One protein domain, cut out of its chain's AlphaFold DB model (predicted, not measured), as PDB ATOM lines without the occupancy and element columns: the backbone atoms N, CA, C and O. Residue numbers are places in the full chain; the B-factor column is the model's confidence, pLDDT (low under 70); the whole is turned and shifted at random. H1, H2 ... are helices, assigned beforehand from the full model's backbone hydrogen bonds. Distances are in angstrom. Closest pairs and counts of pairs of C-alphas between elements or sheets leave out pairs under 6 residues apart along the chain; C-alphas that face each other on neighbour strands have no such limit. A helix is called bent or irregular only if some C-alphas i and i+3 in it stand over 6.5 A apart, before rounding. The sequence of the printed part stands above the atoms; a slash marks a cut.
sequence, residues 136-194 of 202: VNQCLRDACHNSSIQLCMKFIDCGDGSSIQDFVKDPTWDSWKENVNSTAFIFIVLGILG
ATOM      1  N   VAL A 136      24.755 -27.415  -6.929       81.56
ATOM      2  CA  VAL A 136      25.924 -26.642  -7.388       81.56
ATOM      3  C   VAL A 136      26.802 -26.236  -6.207       81.56
ATOM      4  O   VAL A 136      28.014 -26.402  -6.272       81.56
ATOM      5  N   ASN A 137      26.211 -25.771  -5.102       82.50
ATOM      6  CA  ASN A 137      26.961 -25.390  -3.902       82.50
ATOM      7  C   ASN A 137      27.710 -26.587  -3.292       82.50
ATOM      8  O   ASN A 137      28.889 -26.472  -2.970       82.50
ATOM      9  N   GLN A 138      27.059 -27.750  -3.188       82.50
ATOM     10  CA  GLN A 138      27.711 -28.986  -2.739       82.50
ATOM     11  C   GLN A 138      28.872 -29.377  -3.657       82.50
ATOM     12  O   GLN A 138      29.980 -29.560  -3.171       82.50
ATOM     13  N   CYS A 139      28.661 -29.396  -4.975       83.25
ATOM     14  CA  CYS A 139      29.721 -29.714  -5.930       83.25
ATOM     15  C   CYS A 139      30.901 -28.734  -5.850       83.25
ATOM     16  O   CYS A 139      32.048 -29.162  -5.922       83.25
ATOM     17  N   LEU A 140      30.644 -27.437  -5.666       84.56
ATOM     18  CA  LEU A 140      31.697 -26.435  -5.483       84.56
ATOM     19  C   LEU A 140      32.488 -26.667  -4.190       84.56
ATOM     20  O   LEU A 140      33.712 -26.543  -4.191       84.56
ATOM     21  N   ARG A 141      31.814 -27.044  -3.098       85.25
ATOM     22  CA  ARG A 141      32.472 -27.407  -1.832       85.25
ATOM     23  C   ARG A 141      33.311 -28.671  -1.981       85.25
ATOM     24  O   ARG A 141      34.460 -28.672  -1.553       85.25
ATOM     25  N   ASP A 142      32.784 -29.699  -2.636       86.38
ATOM     26  CA  ASP A 142      33.503 -30.952  -2.886       86.38
ATOM     27  C   ASP A 142      34.719 -30.726  -3.796       86.38
ATOM     28  O   ASP A 142      35.806 -31.233  -3.524       86.38
ATOM     29  N   ALA A 143      34.575 -29.917  -4.852       85.88
ATOM     30  CA  ALA A 143      35.674 -29.541  -5.738       85.88
ATOM     31  C   ALA A 143      36.757 -28.748  -4.996       85.88
ATOM     32  O   ALA A 143      37.940 -29.011  -5.188       85.88
ATOM     33  N   CYS A 144      36.359 -27.821  -4.121       86.19
ATOM     34  CA  CYS A 144      37.271 -27.073  -3.263       86.19
ATOM     35  C   CYS A 144      38.030 -28.005  -2.302       86.19
ATOM     36  O   CYS A 144      39.257 -27.963  -2.275       86.19
ATOM     37  N   HIS A 145      37.337 -28.917  -1.611       86.88
ATOM     38  CA  HIS A 145      37.958 -29.904  -0.718       86.88
ATOM     39  C   HIS A 145      38.910 -30.874  -1.429       86.88
ATOM     40  O   HIS A 145      39.933 -31.250  -0.861       86.88
ATOM     41  N   ASN A 146      38.588 -31.271  -2.662       85.81
ATOM     42  CA  ASN A 146      39.421 -32.163  -3.471       85.81
ATOM     43  C   ASN A 146      40.541 -31.427  -4.225       85.81
ATOM     44  O   ASN A 146      41.389 -32.070  -4.847       85.81
ATOM     45  N   SER A 147      40.545 -30.095  -4.204       82.12
ATOM     46  CA  SER A 147      41.603 -29.276  -4.789       82.12
ATOM     47  C   SER A 147      42.674 -28.942  -3.750       82.12
ATOM     48  O   SER A 147      42.403 -28.847  -2.557       82.12
ATOM     49  N   SER A 148      43.900 -28.693  -4.203       82.56
ATOM     50  CA  SER A 148      44.979 -28.155  -3.361       82.56
ATOM     51  C   SER A 148      44.927 -26.623  -3.219       82.56
ATOM     52  O   SER A 148      45.888 -26.015  -2.746       82.56
ATOM     53  N   ILE A 149      43.826 -25.986  -3.636       82.56
ATOM     54  CA  ILE A 149      43.685 -24.529  -3.686       82.56
ATOM     55  C   ILE A 149      43.320 -24.018  -2.289       82.56
ATOM     56  O   ILE A 149      42.232 -24.264  -1.773       82.56
ATOM     57  N   GLN A 150      44.238 -23.284  -1.667       77.25
ATOM     58  CA  GLN A 150      43.977 -22.605  -0.400       77.25
ATOM     59  C   GLN A 150      42.938 -21.488  -0.606       77.25
ATOM     60  O   GLN A 150      42.870 -20.897  -1.675       77.25
ATOM     61  N   LEU A 151      42.114 -21.203   0.408       80.38
ATOM     62  CA  LEU A 151      41.075 -20.152   0.390       80.38
ATOM     63  C   LEU A 151      39.894 -20.328  -0.593       80.38
ATOM     64  O   LEU A 151      39.000 -19.482  -0.582       80.38
ATOM     65  N   CYS A 152      39.769 -21.440  -1.331       82.31
ATOM     66  CA  CYS A 152      38.639 -21.646  -2.257       82.31
ATOM     67  C   CYS A 152      37.248 -21.556  -1.598       82.31
ATOM     68  O   CYS A 152      36.292 -21.090  -2.216       82.31
ATOM     69  N   MET A 153      37.137 -21.893  -0.308       82.38
ATOM     70  CA  MET A 153      35.893 -21.743   0.459       82.38
ATOM     71  C   MET A 153      35.435 -20.284   0.577       82.38
ATOM     72  O   MET A 153      34.238 -20.024   0.646       82.38
ATOM     73  N   LYS A 154      36.375 -19.333   0.585       78.62
ATOM     74  CA  LYS A 154      36.087 -17.898   0.686       78.62
ATOM     75  C   LYS A 154      35.489 -17.355  -0.612       78.62
ATOM     76  O   LYS A 154      34.692 -16.429  -0.569       78.62
ATOM     77  N   PHE A 155      35.855 -17.949  -1.746       77.88
ATOM     78  CA  PHE A 155      35.378 -17.558  -3.071       77.88
ATOM     79  C   PHE A 155      33.942 -18.005  -3.361       77.88
ATOM     80  O   PHE A 155      33.255 -17.381  -4.165       77.88
ATOM     81  N   ILE A 156      33.493 -19.090  -2.727       78.38
ATOM     82  CA  ILE A 156      32.154 -19.663  -2.935       78.38
ATOM     83  C   ILE A 156      31.133 -19.231  -1.881       78.38
ATOM     84  O   ILE A 156      29.945 -19.525  -2.030       78.38
ATOM     85  N   ASP A 157      31.580 -18.580  -0.806       76.94
ATOM     86  CA  ASP A 157      30.707 -18.086   0.251       76.94
ATOM     87  C   ASP A 157      30.362 -16.612   0.023       76.94
ATOM     88  O   ASP A 157      31.227 -15.780  -0.261       76.94
ATOM     89  N   CYS A 158      29.082 -16.272   0.156       69.06
ATOM     90  CA  CYS A 158      28.625 -14.894   0.023       69.06
ATOM     91  C   CYS A 158      28.910 -14.150   1.337       69.06
ATOM     92  O   CYS A 158      28.065 -14.104   2.230       69.06
ATOM     93  N   GLY A 159      30.126 -13.612   1.461       65.44
ATOM     94  CA  GLY A 159      30.547 -12.763   2.578       65.44
ATOM     95  C   GLY A 159      29.964 -11.345   2.532       65.44
ATOM     96  O   GLY A 159      29.262 -10.965   1.594       65.44
ATOM     97  N   ASP A 160      30.271 -10.544   3.555       56.00
ATOM     98  CA  ASP A 160      29.868  -9.136   3.616       56.00
ATOM     99  C   ASP A 160      30.561  -8.359   2.480       56.00
ATOM    100  O   ASP A 160      31.782  -8.456   2.335       56.00
ATOM    101  N   GLY A 161      29.784  -7.629   1.667       52.66
ATOM    102  CA  GLY A 161      30.059  -7.184   0.281       52.66
ATOM    103  C   GLY A 161      31.336  -6.381  -0.036       52.66
ATOM    104  O   GLY A 161      31.466  -5.849  -1.134       52.66
ATOM    105  N   SER A 162      32.290  -6.305   0.886       54.22
ATOM    106  CA  SER A 162      33.644  -5.766   0.717       54.22
ATOM    107  C   SER A 162      34.634  -6.706   0.002       54.22
ATOM    108  O   SER A 162      35.695  -6.261  -0.417       54.22
ATOM    109  N   SER A 163      34.305  -7.990  -0.188       57.09
ATOM    110  CA  SER A 163      35.303  -9.029  -0.494       57.09
ATOM    111  C   SER A 163      35.582  -9.315  -1.975       57.09
ATOM    112  O   SER A 163      36.576  -9.973  -2.271       57.09
ATOM    113  N   ILE A 164      34.762  -8.846  -2.926       61.44
ATOM    114  CA  ILE A 164      34.966  -9.179  -4.355       61.44
ATOM    115  C   ILE A 164      36.285  -8.595  -4.878       61.44
ATOM    116  O   ILE A 164      37.038  -9.286  -5.561       61.44
ATOM    117  N   GLN A 165      36.604  -7.347  -4.519       63.81
ATOM    118  CA  GLN A 165      37.877  -6.725  -4.905       63.81
ATOM    119  C   GLN A 165      39.087  -7.394  -4.242       63.81
ATOM    120  O   GLN A 165      40.188  -7.334  -4.787       63.81
ATOM    121  N   ASP A 166      38.892  -8.040  -3.092       66.69
ATOM    122  CA  ASP A 166      39.944  -8.780  -2.397       66.69
ATOM    123  C   ASP A 166      40.163 -10.169  -3.006       66.69
ATOM    124  O   ASP A 166      41.285 -10.663  -2.983       66.69
ATOM    125  N   PHE A 167      39.132 -10.777  -3.607       71.25
ATOM    126  CA  PHE A 167      39.265 -12.045  -4.332       71.25
ATOM    127  C   PHE A 167      40.105 -11.891  -5.596       71.25
ATOM    128  O   PHE A 167      40.989 -12.700  -5.836       71.25
ATOM    129  N   VAL A 168      39.894 -10.815  -6.361       69.69
ATOM    130  CA  VAL A 168      40.649 -10.551  -7.603       69.69
ATOM    131  C   VAL A 168      42.145 -10.323  -7.338       69.69
ATOM    132  O   VAL A 168      42.967 -10.531  -8.224       69.69
ATOM    133  N   LYS A 169      42.516  -9.911  -6.121       72.50
ATOM    134  CA  LYS A 169      43.918  -9.723  -5.714       72.50
ATOM    135  C   LYS A 169      44.583 -11.011  -5.232       72.50
ATOM    136  O   LYS A 169      45.804 -11.026  -5.076       72.50
ATOM    137  N   ASP A 170      43.808 -12.055  -4.948       77.06
ATOM    138  CA  ASP A 170      44.335 -13.321  -4.462       77.06
ATOM    139  C   ASP A 170      44.852 -14.155  -5.648       77.06
ATOM    140  O   ASP A 170      44.077 -14.476  -6.549       77.06
ATOM    141  N   PRO A 171      46.137 -14.550  -5.673       78.81
ATOM    142  CA  PRO A 171      46.694 -15.337  -6.775       78.81
ATOM    143  C   PRO A 171      46.019 -16.708  -6.940       78.81
ATOM    144  O   PRO A 171      46.096 -17.310  -8.009       78.81
ATOM    145  N   THR A 172      45.340 -17.216  -5.906       82.25
ATOM    146  CA  THR A 172      44.613 -18.492  -5.967       82.25
ATOM    147  C   THR A 172      43.251 -18.384  -6.662       82.25
ATOM    148  O   THR A 172      42.674 -19.408  -7.035       82.25
ATOM    149  N   TRP A 173      42.746 -17.165  -6.894       80.56
ATOM    150  CA  TRP A 173      41.481 -16.923  -7.590       80.56
ATOM    151  C   TRP A 173      41.530 -17.347  -9.058       80.56
ATOM    152  O   TRP A 173      40.610 -18.010  -9.539       80.56
ATOM    153  N   ASP A 174      42.618 -17.031  -9.764       80.62
ATOM    154  CA  ASP A 174      42.788 -17.449 -11.158       80.62
ATOM    155  C   ASP A 174      42.883 -18.977 -11.266       80.62
ATOM    156  O   ASP A 174      42.193 -19.587 -12.081       80.62
ATOM    157  N   SER A 175      43.606 -19.618 -10.341       82.50
ATOM    158  CA  SER A 175      43.662 -21.084 -10.250       82.50
ATOM    159  C   SER A 175      42.301 -21.727  -9.944       82.50
ATOM    160  O   SER A 175      42.030 -22.842 -10.391       82.50
ATOM    161  N   TRP A 176      41.431 -21.051  -9.187       83.19
ATOM    162  CA  TRP A 176      40.077 -21.525  -8.896       83.19
ATOM    163  C   TRP A 176      39.147 -21.440 -10.114       83.19
ATOM    164  O   TRP A 176      38.378 -22.375 -10.361       83.19
ATOM    165  N   LYS A 177      39.242 -20.354 -10.895       75.88
ATOM    166  CA  LYS A 177      38.473 -20.158 -12.137       75.88
ATOM    167  C   LYS A 177      38.829 -21.179 -13.214       75.88
ATOM    168  O   LYS A 177      37.944 -21.660 -13.913       75.88
ATOM    169  N   GLU A 178      40.108 -21.517 -13.335       79.44
ATOM    170  CA  GLU A 178      40.604 -22.470 -14.335       79.44
ATOM    171  C   GLU A 178      40.438 -23.939 -13.912       79.44
ATOM    172  O   GLU A 178      40.707 -24.856 -14.690       79.44
ATOM    173  N   ASN A 179      39.972 -24.197 -12.687       77.56
ATOM    174  CA  ASN A 179      39.790 -25.554 -12.202       77.56
ATOM    175  C   ASN A 179      38.643 -26.259 -12.954       77.56
ATOM    176  O   ASN A 179      37.479 -25.852 -12.933       77.56
ATOM    177  N   VAL A 180      38.963 -27.375 -13.608       77.12
ATOM    178  CA  VAL A 180      37.997 -28.147 -14.406       77.12
ATOM    179  C   VAL A 180      36.870 -28.713 -13.533       77.12
ATOM    180  O   VAL A 180      35.718 -28.751 -13.959       77.12
ATOM    181  N   ASN A 181      37.163 -29.092 -12.286       77.31
ATOM    182  CA  ASN A 181      36.153 -29.596 -11.357       77.31
ATOM    183  C   ASN A 181      35.252 -28.477 -10.821       77.31
ATOM    184  O   ASN A 181      34.102 -28.757 -10.514       77.31
ATOM    185  N   SER A 182      35.717 -27.226 -10.713       69.31
ATOM    186  CA  SER A 182      34.854 -26.110 -10.290       69.31
ATOM    187  C   SER A 182      33.896 -25.688 -11.413       69.31
ATOM    188  O   SER A 182      32.719 -25.419 -11.170       69.31
ATOM    189  N   THR A 183      34.370 -25.704 -12.661       69.69
ATOM    190  CA  THR A 183      33.615 -25.249 -13.837       69.69
ATOM    191  C   THR A 183      32.692 -26.318 -14.427       69.69
ATOM    192  O   THR A 183      31.581 -25.992 -14.848       69.69
ATOM    193  N   ALA A 184      33.065 -27.604 -14.397       67.75
ATOM    194  CA  ALA A 184      32.277 -28.687 -15.000       67.75
ATOM    195  C   ALA A 184      30.836 -28.782 -14.462       67.75
ATOM    196  O   ALA A 184      29.895 -28.996 -15.231       67.75
ATOM    197  N   PHE A 185      30.624 -28.586 -13.158       64.50
ATOM    198  CA  PHE A 185      29.290 -28.722 -12.555       64.50
ATOM    199  C   PHE A 185      28.382 -27.518 -12.804       64.50
ATOM    200  O   PHE A 185      27.160 -27.679 -12.862       64.50
ATOM    201  N   ILE A 186      28.970 -26.338 -13.009       63.12
ATOM    202  CA  ILE A 186      28.244 -25.127 -13.394       63.12
ATOM    203  C   ILE A 186      27.589 -25.360 -14.763       63.12
ATOM    204  O   ILE A 186      26.384 -25.166 -14.906       63.12
ATOM    205  N   PHE A 187      28.325 -25.898 -15.738       56.56
ATOM    206  CA  PHE A 187      27.784 -26.171 -17.074       56.56
ATOM    207  C   PHE A 187      26.749 -27.304 -17.107       56.56
ATOM    208  O   PHE A 187      25.744 -27.185 -17.806       56.56
ATOM    209  N   ILE A 188      26.941 -28.376 -16.329       56.34
ATOM    210  CA  ILE A 188      26.002 -29.511 -16.298       56.34
ATOM    211  C   ILE A 188      24.656 -29.098 -15.687       56.34
ATOM    212  O   ILE A 188      23.603 -29.409 -16.241       56.34
ATOM    213  N   VAL A 189      24.663 -28.377 -14.565       54.72
ATOM    214  CA  VAL A 189      23.417 -27.999 -13.882       54.72
ATOM    215  C   VAL A 189      22.705 -26.852 -14.609       54.72
ATOM    216  O   VAL A 189      21.486 -26.914 -14.768       54.72
ATOM    217  N   LEU A 190      23.434 -25.858 -15.133       56.34
ATOM    218  CA  LEU A 190      22.845 -24.769 -15.926       56.34
ATOM    219  C   LEU A 190      22.310 -25.259 -17.282       56.34
ATOM    220  O   LEU A 190      21.254 -24.799 -17.716       56.34
ATOM    221  N   GLY A 191      22.980 -26.231 -17.914       53.88
ATOM    222  CA  GLY A 191      22.529 -26.861 -19.158       53.88
ATOM    223  C   GLY A 191      21.257 -27.699 -18.992       53.88
ATOM    224  O   GLY A 191      20.383 -27.658 -19.853       53.88
ATOM    225  N   ILE A 192      21.103 -28.400 -17.862       54.28
ATOM    226  CA  ILE A 192      19.886 -29.170 -17.540       54.28
ATOM    227  C   ILE A 192      18.727 -28.249 -17.123       54.28
ATOM    228  O   ILE A 192      17.565 -28.554 -17.387       54.28
ATOM    229  N   LEU A 193      19.024 -27.120 -16.472       50.03
ATOM    230  CA  LEU A 193      18.018 -26.158 -16.013       50.03
ATOM    231  C   LEU A 193      17.589 -25.148 -17.085       50.03
ATOM    232  O   LEU A 193      16.581 -24.473 -16.891       50.03
ATOM    233  N   GLY A 194      18.340 -25.002 -18.181       43.47
ATOM    234  CA  GLY A 194      18.111 -23.942 -19.173       43.47
ATOM    235  C   GLY A 194      18.282 -22.527 -18.601       43.47
ATOM    236  O   GLY A 194      17.803 -21.558 -19.185       43.47
TER     237      GLY A 194
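AT A GLANCE: This is residues 136 to 194 of the 202 residues of the protein "Ion transport domain containing protein" of Trema orientale (UniProt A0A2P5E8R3). A chain folded back on itself makes two loosely joined layers of helices: H1 and H2 in one, H3, H4 and H5 in the other, with residues 157 to 163 leading from the first to the second. The longest helix, H5, runs side by side with H1 in the opposite direction, H4 packs on the short H2, and the short H3 sits at the far end from H5, near H2 and H4 without clearly touching either. The printed part has 59 residues with five named helices, H1 to H5 in order along the chain, and no named strand; the class is all helix. The whole is compact, with a radius of gyration of the C-alphas of 11.9 A, and the C-alphas span 32 by 25 by 16 A.

HOW THE PARTS SIT: H5, residues 180 to 193, touches H1, residues 136 to 146, with the C-alphas of Ala 143 and Asn 181 the closest at 5.6 A. Their lines stand at a shallow tilt of 15 degrees, and they run opposite ways. H1 also touches H2, residues 152 to 156, where the closest C-alphas, those of Cys 144 and Cys 152, are 5.7 A apart. H2 touches H4, residues 171 to 177, the closest C-alphas being those of Cys 152 and Trp 176 at 6.8 A. H4 and H5 are close but not clearly touching, with the C-alphas of Trp 176 and Ser 182 the closest at 7.1 A; they run the same way at a tilt of 37 degrees, only just steep. H3, residues 164 to 168, is close to H2 but not clearly touching, with the C-alphas of Phe 155 and Phe 167 the closest at 6.9 A. H3 and H4 are likewise close but not clearly touching, at 6.3 A between the C-alphas of Phe 167 and Trp 173. H1 and H4 are only just apart, with a closest distance of 8.4 A, and H3 is apart from H1 and H5. Every O i to N i+4 pair is within hydrogen-bond range in H1, H2 and H3, against 2 of 3 in H4 and 8 of 10 in H5.

IN THESE COORDINATES: H5 measures 20.1 A from C-alpha 180 at (37.997, -28.147, -14.406) to C-alpha 193 at (18.018, -26.158, -16.013). It is irregular, but only just: C-alphas 182 and 185 are 6.6 A apart. H1 begins at C-alpha 136 (25.924, -26.642, -7.388) and is 15.1 A long. H4 is 10.9 A long and neither bent nor irregular, but only just: C-alphas 171 and 174 are 6.2 A apart. H2 and H3 have five residues each.

THE WHOLE: The two C-alphas farthest apart, those of Lys 169 and Ile 192, are 33.1 A from each other. The printed part has no cut. The links from H1 to H2, H3 to H4 and H4 to H5 are tight, and the link from H2 to H3, seven residues, is short. The mean pLDDT of the printed part is 72.6; it is under 70 at residues 158 to 166, residue 168 and residues 182 to 194.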